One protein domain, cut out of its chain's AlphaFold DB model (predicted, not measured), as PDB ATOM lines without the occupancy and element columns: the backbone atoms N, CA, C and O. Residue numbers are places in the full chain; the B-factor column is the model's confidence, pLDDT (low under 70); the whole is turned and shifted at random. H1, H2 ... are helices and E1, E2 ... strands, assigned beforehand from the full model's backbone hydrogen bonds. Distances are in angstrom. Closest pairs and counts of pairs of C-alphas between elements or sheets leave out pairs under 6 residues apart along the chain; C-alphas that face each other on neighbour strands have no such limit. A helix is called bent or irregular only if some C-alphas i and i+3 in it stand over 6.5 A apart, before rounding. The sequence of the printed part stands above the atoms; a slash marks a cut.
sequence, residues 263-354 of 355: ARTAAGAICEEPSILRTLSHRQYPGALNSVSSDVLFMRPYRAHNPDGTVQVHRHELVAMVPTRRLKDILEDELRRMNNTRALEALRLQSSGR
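AT A GLANCE: This is residues 263 to 354 of the 355 residues of an uncharacterized protein of Peniophora sp. CBMAI 1063 (UniProt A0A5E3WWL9). A bent two-stranded hairpin, E1 and E2, reaches away from a cluster of helices in which H1 packs on H4 and H5. Short H2 packs on H5 and short H3 on H1. The 92 printed residues hold H1, H2, H3, E1, E2, H4 and H5 in that order, a mixed class with an antiparallel sheet E1 - E2. The whole is compact, radius of gyration of the C-alphas 13.6 A, spanning 40 by 28 by 23 A.

IN THESE COORDINATES: Find C-alpha 298 at (10.228, 31.837, 26.774), where E1 begins; it runs 20.0 A to residue 305 and bends by 59 degrees at 301. E2, residues 311 to 321, spans 17.1 A and bends by 107 degrees at 316. Look next for H1, residues 263 to 272, 14.2 A, from (3.078, 24.899, 31.655). H2 is residues 274 to 277, 6.0 A; H3 is 289 to 292, 5.8 A. H4, residues 325 to 337, spans 18.8 A; H5, 340 to 352, spans 18.5 A and ends at (6.955, 29.253, 11.115).

HOW THE PARTS SIT: In the hairpin E1 and E2, look for N 298 and O 321 at 3.1 A and N 314 and O 302 at 2.7 A. The closest C-alphas of E2 and H2 are Ala 320 and Leu 277, 5.2 A. H2 touches H5 at Pro 274 and Ala 346, C-alphas 5.1 A apart, with H5 residues 345 to 350 alone. H1, the hub, touches H4 at Ala 267 and Leu 331, C-alphas 4.9 A apart, at a steep tilt of 44 degrees, the same way. H1 and H3 only just touch, with 3 pairs of C-alphas within 8 A, closest Ala 266 and Val 292, 5.4 A. Every O i to N i+4 pair is within hydrogen-bond range in H1, H4 and H5; H2 and H3 are too short for one.

THE WHOLE: The farthest C-alphas, Asp 308 and Arg 337, are 41.0 A apart. The printed part has no cut; the link H2 to H3 is long. The pLDDT is under 70 at residues 282 to 294 and 353 to 354.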
ATOM      1  N   ALA A 263       2.983  25.499  32.986       91.88
ATOM      2  CA  ALA A 263       3.078  24.899  31.655       91.88
ATOM      3  C   ALA A 263       1.700  24.549  31.090       91.88
ATOM      4  O   ALA A 263       1.412  24.884  29.945       91.88
ATOM      5  N   ARG A 264       0.805  23.987  31.909       92.56
ATOM      6  CA  ARG A 264      -0.595  23.740  31.516       92.56
ATOM      7  C   ARG A 264      -1.351  25.025  31.206       92.56
ATOM      8  O   ARG A 264      -2.038  25.097  30.193       92.56
ATOM      9  N   THR A 265      -1.178  26.052  32.037       90.88
ATOM     10  CA  THR A 265      -1.783  27.375  31.803       90.88
ATOM     11  C   THR A 265      -1.274  27.988  30.494       90.88
ATOM     12  O   THR A 265      -2.064  28.483  29.693       90.88
ATOM     13  N   ALA A 266       0.035  27.902  30.242       89.62
ATOM     14  CA  ALA A 266       0.656  28.372  29.009       89.62
ATOM     15  C   ALA A 266       0.168  27.618  27.774       89.62
ATOM     16  O   ALA A 266      -0.192  28.253  26.784       89.62
ATOM     17  N   ALA A 267       0.096  26.289  27.841       90.69
ATOM     18  CA  ALA A 267      -0.444  25.475  26.762       90.69
ATOM     19  C   ALA A 267      -1.901  25.850  26.450       90.69
ATOM     20  O   ALA A 267      -2.222  26.110  25.293       90.69
ATOM     21  N   GLY A 268      -2.748  25.978  27.477       89.81
ATOM     22  CA  GLY A 268      -4.142  26.402  27.324       89.81
ATOM     23  C   GLY A 268      -4.277  27.757  26.627       89.81
ATOM     24  O   GLY A 268      -5.023  27.879  25.659       89.81
ATOM     25  N   ALA A 269      -3.492  28.755  27.031       87.88
ATOM     26  CA  ALA A 269      -3.534  30.067  26.391       87.88
ATOM     27  C   ALA A 269      -3.011  30.063  24.947       87.88
ATOM     28  O   ALA A 269      -3.562  30.767  24.108       87.88
ATOM     29  N   ILE A 270      -1.983  29.268  24.627       87.56
ATOM     30  CA  ILE A 270      -1.516  29.095  23.238       87.56
ATOM     31  C   ILE A 270      -2.617  28.453  22.386       87.56
ATOM     32  O   ILE A 270      -2.825  28.842  21.240       87.56
ATOM     33  N   CYS A 271      -3.327  27.474  22.943       88.19
ATOM     34  CA  CYS A 271      -4.464  26.822  22.304       88.19
ATOM     35  C   CYS A 271      -5.642  27.790  22.074       88.19
ATOM     36  O   CYS A 271      -6.307  27.721  21.036       88.19
ATOM     37  N   GLU A 272      -5.912  28.686  23.021       88.38
ATOM     38  CA  GLU A 272      -6.966  29.701  22.916       88.38
ATOM     39  C   GLU A 272      -6.604  30.831  21.943       88.38
ATOM     40  O   GLU A 272      -7.437  31.220  21.121       88.38
ATOM     41  N   GLU A 273      -5.363  31.318  22.000       88.00
ATOM     42  CA  GLU A 273      -4.841  32.414  21.186       88.00
ATOM     43  C   GLU A 273      -3.472  32.053  20.567       88.00
ATOM     44  O   GLU A 273      -2.421  32.510  21.029       88.00
ATOM     45  N   PRO A 274      -3.445  31.284  19.456       86.69
ATOM     46  CA  PRO A 274      -2.195  30.883  18.806       86.69
ATOM     47  C   PRO A 274      -1.321  32.057  18.343       86.69
ATOM     48  O   PRO A 274      -0.102  31.921  18.220       86.69
ATOM     49  N   SER A 275      -1.917  33.234  18.112       84.19
ATOM     50  CA  SER A 275      -1.197  34.455  17.736       84.19
ATOM     51  C   SER A 275      -0.172  34.920  18.768       84.19
ATOM     52  O   SER A 275       0.706  35.695  18.395       84.19
ATOM     53  N   ILE A 276      -0.215  34.418  20.008       83.56
ATOM     54  CA  ILE A 276       0.820  34.668  21.024       83.56
ATOM     55  C   ILE A 276       2.220  34.211  20.578       83.56
ATOM     56  O   ILE A 276       3.218  34.757  21.041       83.56
ATOM     57  N   LEU A 277       2.298  33.244  19.656       84.00
ATOM     58  CA  LEU A 277       3.555  32.734  19.101       84.00
ATOM     59  C   LEU A 277       4.098  33.573  17.935       84.00
ATOM     60  O   LEU A 277       5.182  33.290  17.431       84.00
ATOM     61  N   ARG A 278       3.360  34.586  17.463       84.56
ATOM     62  CA  ARG A 278       3.828  35.437  16.362       84.56
ATOM     63  C   ARG A 278       4.948  36.360  16.830       84.56
ATOM     64  O   ARG A 278       4.961  36.811  17.972       84.56
ATOM     65  N   THR A 279       5.844  36.700  15.906       75.88
ATOM     66  CA  THR A 279       6.849  37.744  16.114       75.88
ATOM     67  C   THR A 279       6.168  39.052  16.483       75.88
ATOM     68  O   THR A 279       5.284  39.539  15.771       75.88
ATOM     69  N   LEU A 280       6.590  39.632  17.601       77.19
ATOM     70  CA  LEU A 280       6.078  40.900  18.083       77.19
ATOM     71  C   LEU A 280       7.095  41.997  17.811       77.19
ATOM     72  O   LEU A 280       8.183  42.049  18.389       77.19
ATOM     73  N   SER A 281       6.695  42.918  16.938       73.75
ATOM     74  CA  SER A 281       7.400  44.181  16.757       73.75
ATOM     75  C   SER A 281       7.044  45.164  17.877       73.75
ATOM     76  O   SER A 281       5.976  45.089  18.493       73.75
ATOM     77  N   HIS A 282       7.902  46.167  18.086       68.69
ATOM     78  CA  HIS A 282       7.715  47.204  19.110       68.69
ATOM     79  C   HIS A 282       6.356  47.925  19.082       68.69
ATOM     80  O   HIS A 282       5.926  48.484  20.093       68.69
ATOM     81  N   ARG A 283       5.659  47.913  17.940       67.75
ATOM     82  CA  ARG A 283       4.353  48.566  17.773       67.75
ATOM     83  C   ARG A 283       3.179  47.703  18.217       67.75
ATOM     84  O   ARG A 283       2.121  48.251  18.515       67.75
ATOM     85  N   GLN A 284       3.357  46.386  18.263       68.56
ATOM     86  CA  GLN A 284       2.263  45.418  18.338       68.56
ATOM     87  C   GLN A 284       2.208  44.636  19.651       68.56
ATOM     88  O   GLN A 284       1.433  43.695  19.723       68.56
ATOM     89  N   TYR A 285       2.965  45.027  20.685       68.81
ATOM     90  CA  TYR A 285       2.956  44.342  21.984       68.81
ATOM     91  C   TYR A 285       1.528  44.163  22.528       68.81
ATOM     92  O   TYR A 285       0.924  45.148  22.981       68.81
ATOM     93  N   PRO A 286       0.984  42.931  22.497       59.28
ATOM     94  CA  PRO A 286      -0.318  42.633  23.051       59.28
ATOM     95  C   PRO A 286      -0.193  42.680  24.570       59.28
ATOM     96  O   PRO A 286       0.767  42.164  25.140       59.28
ATOM     97  N   GLY A 287      -1.188  43.245  25.251       65.50
ATOM     98  CA  GLY A 287      -1.280  43.117  26.709       65.50
ATOM     99  C   GLY A 287      -1.449  41.662  27.181       65.50
ATOM    100  O   GLY A 287      -1.313  41.397  28.370       65.50
ATOM    101  N   ALA A 288      -1.729  40.727  26.267       56.34
ATOM    102  CA  ALA A 288      -2.052  39.331  26.555       56.34
ATOM    103  C   ALA A 288      -0.859  38.474  27.017       56.34
ATOM    104  O   ALA A 288      -1.059  37.515  27.756       56.34
ATOM    105  N   LEU A 289       0.389  38.830  26.676       65.25
ATOM    106  CA  LEU A 289       1.563  38.073  27.149       65.25
ATOM    107  C   LEU A 289       1.731  38.122  28.679       65.25
ATOM    108  O   LEU A 289       2.356  37.249  29.271       65.25
ATOM    109  N   ASN A 290       1.138  39.118  29.336       63.84
ATOM    110  CA  ASN A 290       1.492  39.501  30.698       63.84
ATOM    111  C   ASN A 290       1.057  38.499  31.783       63.84
ATOM    112  O   ASN A 290       1.671  38.490  32.847       63.84
ATOM    113  N   SER A 291       0.025  37.671  31.556       57.44
ATOM    114  CA  SER A 291      -0.453  36.706  32.567       57.44
ATOM    115  C   SER A 291       0.012  35.271  32.330       57.44
ATOM    116  O   SER A 291       0.046  34.482  33.271       57.44
ATOM    117  N   VAL A 292       0.380  34.927  31.094       59.66
ATOM    118  CA  VAL A 292       0.615  33.537  30.689       59.66
ATOM    119  C   VAL A 292       2.108  33.232  30.479       59.66
ATOM    120  O   VAL A 292       2.546  32.088  30.597       59.66
ATOM    121  N   SER A 293       2.934  34.246  30.201       58.09
ATOM    122  CA  SER A 293       4.269  34.036  29.629       58.09
ATOM    123  C   SER A 293       5.440  34.000  30.620       58.09
ATOM    124  O   SER A 293       6.579  34.162  30.185       58.09
ATOM    125  N   SER A 294       5.226  33.901  31.935       67.00
ATOM    126  CA  SER A 294       6.291  34.309  32.869       67.00
ATOM    127  C   SER A 294       7.364  33.262  33.167       67.00
ATOM    128  O   SER A 294       8.467  33.653  33.517       67.00
ATOM    129  N   ASP A 295       7.103  31.957  33.070       77.19
ATOM    130  CA  ASP A 295       8.080  30.982  33.601       77.19
ATOM    131  C   ASP A 295       8.421  29.812  32.675       77.19
ATOM    132  O   ASP A 295       9.427  29.146  32.891       77.19
ATOM    133  N   VAL A 296       7.598  29.546  31.661       84.81
ATOM    134  CA  VAL A 296       7.701  28.334  30.820       84.81
ATOM    135  C   VAL A 296       7.558  28.618  29.325       84.81
ATOM    136  O   VAL A 296       8.088  27.867  28.509       84.81
ATOM    137  N   LEU A 297       6.881  29.711  28.953       88.00
ATOM    138  CA  LEU A 297       6.876  30.246  27.594       88.00
ATOM    139  C   LEU A 297       7.971  31.304  27.506       88.00
ATOM    140  O   LEU A 297       7.845  32.387  28.076       88.00
ATOM    141  N   PHE A 298       9.053  30.983  26.809       89.56
ATOM    142  CA  PHE A 298      10.228  31.837  26.774       89.56
ATOM    143  C   PHE A 298      10.112  32.873  25.668       89.56
ATOM    144  O   PHE A 298       9.327  32.735  24.736       89.56
ATOM    145  N   MET A 299      10.908  33.931  25.770       90.38
ATOM    146  CA  MET A 299      11.065  34.873  24.679       90.38
ATOM    147  C   MET A 299      12.536  35.147  24.481       90.38
ATOM    148  O   MET A 299      13.293  35.186  25.453       90.38
ATOM    149  N   ARG A 300      12.890  35.380  23.228       92.50
ATOM    150  CA  ARG A 300      14.240  35.708  22.797       92.50
ATOM    151  C   ARG A 300      14.194  36.770  21.696       92.50
ATOM    152  O   ARG A 300      13.108  37.034  21.158       92.50
ATOM    153  N   PRO A 301      15.333  37.388  21.356       94.62
ATOM    154  CA  PRO A 301      15.449  38.194  20.149       94.62
ATOM    155  C   PRO A 301      14.981  37.425  18.909       94.62
ATOM    156  O   PRO A 301      15.216  36.219  18.799       94.62
ATOM    157  N   TYR A 302      14.354  38.116  17.956       93.31
ATOM    158  CA  TYR A 302      14.131  37.535  16.632       93.31
ATOM    159  C   TYR A 302      15.481  37.258  15.957       93.31
ATOM    160  O   TYR A 302      16.414  38.056  16.065       93.31
ATOM    161  N   ARG A 303      15.595  36.119  15.280       93.44
ATOM    162  CA  ARG A 303      16.803  35.677  14.582       93.44
ATOM    163  C   ARG A 303      16.404  35.435  13.132       93.44
ATOM    164  O   ARG A 303      15.525  34.623  12.893       93.44
ATOM    165  N   ALA A 304      16.987  36.189  12.207       92.50
ATOM    166  CA  ALA A 304      16.736  36.045  10.780       92.50
ATOM    167  C   ALA A 304      17.886  35.263  10.144       92.50
ATOM    168  O   ALA A 304      19.052  35.631  10.311       92.50
ATOM    169  N   HIS A 305      17.558  34.200   9.419       91.75
ATOM    170  CA  HIS A 305      18.533  33.417   8.675       91.75
ATOM    171  C   HIS A 305      18.772  34.050   7.301       91.75
ATOM    172  O   HIS A 305      17.856  34.198   6.489       91.75
ATOM    173  N   ASN A 306      20.016  34.440   7.043       92.75
ATOM    174  CA  ASN A 306      20.425  34.961   5.748       92.75
ATOM    175  C   ASN A 306      20.661  33.803   4.758       92.75
ATOM    176  O   ASN A 306      20.994  32.690   5.175       92.75
ATOM    177  N   PRO A 307      20.554  34.040   3.436       94.06
ATOM    178  CA  PRO A 307      20.802  33.008   2.420       94.06
ATOM    179  C   PRO A 307      22.207  32.383   2.460       94.06
ATOM    180  O   PRO A 307      22.408  31.306   1.907       94.06
ATOM    181  N   ASP A 308      23.176  33.056   3.085       94.62
ATOM    182  CA  ASP A 308      24.553  32.586   3.276       94.62
ATOM    183  C   ASP A 308      24.733  31.697   4.523       94.62
ATOM    184  O   ASP A 308      25.843  31.250   4.807       94.62
ATOM    185  N   GLY A 309      23.654  31.435   5.267       92.44
ATOM    186  CA  GLY A 309      23.664  30.654   6.502       92.44
ATOM    187  C   GLY A 309      24.037  31.456   7.751       92.44
ATOM    188  O   GLY A 309      24.017  30.898   8.849       92.44
ATOM    189  N   THR A 310      24.351  32.749   7.629       93.50
ATOM    190  CA  THR A 310      24.573  33.610   8.797       93.50
ATOM    191  C   THR A 310      23.251  33.947   9.485       93.50
ATOM    192  O   THR A 310      22.196  34.025   8.853       93.50
ATOM    193  N   VAL A 311      23.301  34.156  10.801       93.31
ATOM    194  CA  VAL A 311      22.127  34.512  11.605       93.31
ATOM    195  C   VAL A 311      22.240  35.967  12.040       93.31
ATOM    196  O   VAL A 311      23.169  36.343  12.753       93.31
ATOM    197  N   GLN A 312      21.275  36.793  11.641       94.25
ATOM    198  CA  GLN A 312      21.154  38.168  12.111       94.25
ATOM    199  C   GLN A 312      20.223  38.233  13.327       94.25
ATOM    200  O   GLN A 312      19.060  37.839  13.260       94.25
ATOM    201  N   VAL A 313      20.709  38.775  14.446       94.62
ATOM    202  CA  VAL A 313      19.925  38.885  15.686       94.62
ATOM    203  C   VAL A 313      19.252  40.261  15.792       94.62
ATOM    204  O   VAL A 313      19.880  41.289  16.062       94.62
ATOM    205  N   HIS A 314      17.933  40.295  15.636       94.56
ATOM    206  CA  HIS A 314      17.091  41.488  15.730       94.56
ATOM    207  C   HIS A 314      16.632  41.725  17.169       94.56
ATOM    208  O   HIS A 314      15.482  41.518  17.547       94.56
ATOM    209  N   ARG A 315      17.526  42.263  17.997       94.56
ATOM    210  CA  ARG A 315      17.285  42.504  19.434       94.56
ATOM    211  C   ARG A 315      16.293  43.634  19.764       94.56
ATOM    212  O   ARG A 315      16.290  44.131  20.882       94.56
ATOM    213  N   HIS A 316      15.532  44.131  18.797       92.69
ATOM    214  CA  HIS A 316      14.421  45.077  19.008       92.69
ATOM    215  C   HIS A 316      13.057  44.426  18.723       92.69
ATOM    216  O   HIS A 316      12.011  45.056  18.908       92.69
ATOM    217  N   GLU A 317      13.082  43.168  18.291       91.94
ATOM    218  CA  GLU A 317      11.932  42.321  18.036       91.94
ATOM    219  C   GLU A 317      11.993  41.119  18.970       91.94
ATOM    220  O   GLU A 317      13.067  40.644  19.350       91.94
ATOM    221  N   LEU A 318      10.816  40.663  19.368       89.69
ATOM    222  CA  LEU A 318      10.641  39.607  20.344       89.69
ATOM    223  C   LEU A 318       9.907  38.449  19.677       89.69
ATOM    224  O   LEU A 318       8.878  38.656  19.030       89.69
ATOM    225  N   VAL A 319      10.388  37.231  19.897       89.00
ATOM    226  CA  VAL A 319       9.664  36.012  19.528       89.00
ATOM    227  C   VAL A 319       9.403  35.193  20.775       89.00
ATOM    228  O   VAL A 319      10.326  34.930  21.548       89.00
ATOM    229  N   ALA A 320       8.147  34.795  20.964       88.44
ATOM    230  CA  ALA A 320       7.791  33.782  21.943       88.44
ATOM    231  C   ALA A 320       8.172  32.400  21.402       88.44
ATOM    232  O   ALA A 320       7.902  32.072  20.249       88.44
ATOM    233  N   MET A 321       8.790  31.578  22.239       86.69
ATOM    234  CA  MET A 321       9.204  30.228  21.888       86.69
ATOM    235  C   MET A 321       8.733  29.239  22.950       86.69
ATOM    236  O   MET A 321       8.654  29.569  24.134       86.69
ATOM    237  N   VAL A 322       8.467  28.007  22.518       79.25
ATOM    238  CA  VAL A 322       8.216  26.844  23.380       79.25
ATOM    239  C   VAL A 322       9.503  26.010  23.385       79.25
ATOM    240  O   VAL A 322       9.642  25.126  22.543       79.25
ATOM    241  N   PRO A 323      10.503  26.314  24.240       70.56
ATOM    242  CA  PRO A 323      11.795  25.636  24.163       70.56
ATOM    243  C   PRO A 323      11.786  24.273  24.842       70.56
ATOM    244  O   PRO A 323      12.711  23.494  24.643       70.56
ATOM    245  N   THR A 324      10.811  24.009  25.711       87.25
ATOM    246  CA  THR A 324      10.943  22.935  26.690       87.25
ATOM    247  C   THR A 324      10.210  21.681  26.258       87.25
ATOM    248  O   THR A 324       9.101  21.742  25.716       87.25
ATOM    249  N   ARG A 325      10.812  20.524  26.552       91.06
ATOM    250  CA  ARG A 325      10.187  19.224  26.294       91.06
ATOM    251  C   ARG A 325       8.837  19.113  27.001       91.06
ATOM    252  O   ARG A 325       7.859  18.739  26.372       91.06
ATOM    253  N   ARG A 326       8.751  19.529  28.272       92.44
ATOM    254  CA  ARG A 326       7.506  19.421  29.047       92.44
ATOM    255  C   ARG A 326       6.387  20.301  28.518       92.44
ATOM    256  O   ARG A 326       5.263  19.823  28.413       92.44
ATOM    257  N   LEU A 327       6.667  21.557  28.163       90.62
ATOM    258  CA  LEU A 327       5.628  22.420  27.597       90.62
ATOM    259  C   LEU A 327       5.179  21.898  26.230       90.62
ATOM    260  O   LEU A 327       3.988  21.946  25.938       90.62
ATOM    261  N   LYS A 328       6.101  21.364  25.421       91.44
ATOM    262  CA  LYS A 328       5.768  20.715  24.150       91.44
ATOM    263  C   LYS A 328       4.854  19.503  24.362       91.44
ATOM    264  O   LYS A 328       3.797  19.464  23.745       91.44
ATOM    265  N   ASP A 329       5.211  18.584  25.261       93.56
ATOM    266  CA  ASP A 329       4.415  17.385  25.564       93.56
ATOM    267  C   ASP A 329       2.993  17.762  26.024       93.56
ATOM    268  O   ASP A 329       2.000  17.254  25.504       93.56
ATOM    269  N   ILE A 330       2.886  18.712  26.962       93.94
ATOM    270  CA  ILE A 330       1.597  19.198  27.477       93.94
ATOM    271  C   ILE A 330       0.777  19.847  26.361       93.94
ATOM    272  O   ILE A 330      -0.425  19.616  26.257       93.94
ATOM    273  N   LEU A 331       1.412  20.660  25.519       91.25
ATOM    274  CA  LEU A 331       0.735  21.334  24.422       91.25
ATOM    275  C   LEU A 331       0.258  20.350  23.352       91.25
ATOM    276  O   LEU A 331      -0.852  20.501  22.856       91.25
ATOM    277  N   GLU A 332       1.040  19.324  23.018       91.62
ATOM    278  CA  GLU A 332       0.598  18.249  22.124       91.62
ATOM    279  C   GLU A 332      -0.624  17.514  22.686       91.62
ATOM    280  O   GLU A 332      -1.575  17.247  21.948       91.62
ATOM    281  N   ASP A 333      -0.637  17.230  23.988       93.06
ATOM    282  CA  ASP A 333      -1.780  16.611  24.657       93.06
ATOM    283  C   ASP A 333      -3.030  17.499  24.634       93.06
ATOM    284  O   ASP A 333      -4.126  16.996  24.373       93.06
ATOM    285  N   GLU A 334      -2.892  18.809  24.861       90.50
ATOM    286  CA  GLU A 334      -4.018  19.745  24.747       90.50
ATOM    287  C   GLU A 334      -4.502  19.865  23.295       90.50
ATOM    288  O   GLU A 334      -5.704  19.790  23.035       90.50
ATOM    289  N   LEU A 335      -3.594  19.944  22.318       88.62
ATOM    290  CA  LEU A 335      -3.944  20.004  20.896       88.62
ATOM    291  C   LEU A 335      -4.694  18.750  20.427       88.62
ATOM    292  O   LEU A 335      -5.643  18.874  19.653       88.62
ATOM    293  N   ARG A 336      -4.339  17.556  20.927       89.38
ATOM    294  CA  ARG A 336      -5.065  16.299  20.642       89.38
ATOM    295  C   ARG A 336      -6.510  16.317  21.143       89.38
ATOM    296  O   ARG A 336      -7.346  15.597  20.603       89.38
ATOM    297  N   ARG A 337      -6.813  17.116  22.169       90.12
ATOM    298  CA  ARG A 337      -8.170  17.269  22.723       90.12
ATOM    299  C   ARG A 337      -8.990  18.345  22.007       90.12
ATOM    300  O   ARG A 337     -10.200  18.418  22.214       90.12
ATOM    301  N   MET A 338      -8.361  19.186  21.184       88.31
ATOM    302  CA  MET A 338      -9.013  20.291  20.479       88.31
ATOM    303  C   MET A 338      -9.610  19.887  19.125       88.31
ATOM    304  O   MET A 338      -9.257  18.879  18.524       88.31
ATOM    305  N   ASN A 339     -10.492  20.741  18.593       82.75
ATOM    306  CA  ASN A 339     -10.995  20.615  17.224       82.75
ATOM    307  C   ASN A 339      -9.885  20.903  16.184       82.75
ATOM    308  O   ASN A 339      -9.104  21.848  16.340       82.75
ATOM    309  N   ASN A 340      -9.878  20.143  15.085       83.62
ATOM    310  CA  ASN A 340      -8.813  20.089  14.076       83.62
ATOM    311  C   ASN A 340      -8.380  21.462  13.529       83.62
ATOM    312  O   ASN A 340      -7.192  21.690  13.317       83.62
ATOM    313  N   THR A 341      -9.307  22.400  13.304       84.56
ATOM    314  CA  THR A 341      -8.977  23.697  12.681       84.56
ATOM    315  C   THR A 341      -8.051  24.556  13.546       84.56
ATOM    316  O   THR A 341      -7.087  25.113  13.024       84.56
ATOM    317  N   ARG A 342      -8.303  24.644  14.859       77.31
ATOM    318  CA  ARG A 342      -7.464  25.434  15.781       77.31
ATOM    319  C   ARG A 342      -6.114  24.769  16.018       77.31
ATOM    320  O   ARG A 342      -5.095  25.452  16.051       77.31
ATOM    321  N   ALA A 343      -6.105  23.439  16.107       82.12
ATOM    322  CA  ALA A 343      -4.869  22.685  16.257       82.12
ATOM    323  C   ALA A 343      -3.917  22.907  15.067       82.12
ATOM    324  O   ALA A 343      -2.726  23.144  15.256       82.12
ATOM    325  N   LEU A 344      -4.451  22.923  13.840       84.44
ATOM    326  CA  LEU A 344      -3.668  23.196  12.631       84.44
ATOM    327  C   LEU A 344      -3.082  24.614  12.597       84.44
ATOM    328  O   LEU A 344      -1.964  24.790  12.114       84.44
ATOM    329  N   GLU A 345      -3.800  25.627  13.086       84.06
ATOM    330  CA  GLU A 345      -3.272  26.997  13.157       84.06
ATOM    331  C   GLU A 345      -2.107  27.108  14.152       84.06
ATOM    332  O   GLU A 345      -1.060  27.661  13.804       84.06
ATOM    333  N   ALA A 346      -2.249  26.525  15.345       78.62
ATOM    334  CA  ALA A 346      -1.185  26.500  16.348       78.62
ATOM    335  C   ALA A 346       0.076  25.786  15.834       78.62
ATOM    336  O   ALA A 346       1.178  26.326  15.945       78.62
ATOM    337  N   LEU A 347      -0.081  24.622  15.193       83.44
ATOM    338  CA  LEU A 347       1.032  23.871  14.599       83.44
ATOM    339  C   LEU A 347       1.741  24.655  13.486       83.44
ATOM    340  O   LEU A 347       2.971  24.658  13.416       83.44
ATOM    341  N   ARG A 348       0.986  25.369  12.639       85.44
ATOM    342  CA  ARG A 348       1.569  26.233  11.599       85.44
ATOM    343  C   ARG A 348       2.425  27.333  12.211       85.44
ATOM    344  O   ARG A 348       3.577  27.477  11.811       85.44
ATOM    345  N   LEU A 349       1.912  28.057  13.205       82.00
ATOM    346  CA  LEU A 349       2.663  29.138  13.851       82.00
ATOM    347  C   LEU A 349       3.923  28.632  14.565       82.00
ATOM    348  O   LEU A 349       4.958  29.290  14.500       82.00
ATOM    349  N   GLN A 350       3.878  27.435  15.155       78.56
ATOM    350  CA  GLN A 350       5.072  26.799  15.717       78.56
ATOM    351  C   GLN A 350       6.127  26.456  14.667       78.56
ATOM    352  O   GLN A 350       7.313  26.645  14.919       78.56
ATOM    353  N   SER A 351       5.711  25.948  13.504       79.75
ATOM    354  CA  SER A 351       6.642  25.636  12.413       79.75
ATOM    355  C   SER A 351       7.242  26.891  11.775       79.75
ATOM    356  O   SER A 351       8.417  26.887  11.429       79.75
ATOM    357  N   SER A 352       6.478  27.985  11.679       73.50
ATOM    358  CA  SER A 352       6.955  29.253  11.115       73.50
ATOM    359  C   SER A 352       7.950  29.989  12.013       73.50
ATOM    360  O   SER A 352       8.762  30.748  11.501       73.50
ATOM    361  N   GLY A 353       7.915  29.768  13.330       60.16
ATOM    362  CA  GLY A 353       8.889  30.339  14.268       60.16
ATOM    363  C   GLY A 353      10.261  29.650  14.277       60.16
ATOM    364  O   GLY A 353      11.113  30.037  15.075       60.16
ATOM    365  N   ARG A 354      10.459  28.612  13.449       54.91
ATOM    366  CA  ARG A 354      11.737  27.890  13.297       54.91
ATOM    367  C   ARG A 354      12.602  28.393  12.133       54.91
ATOM    368  O   ARG A 354      13.692  27.872  11.961       54.91
TER     369      ARG A 354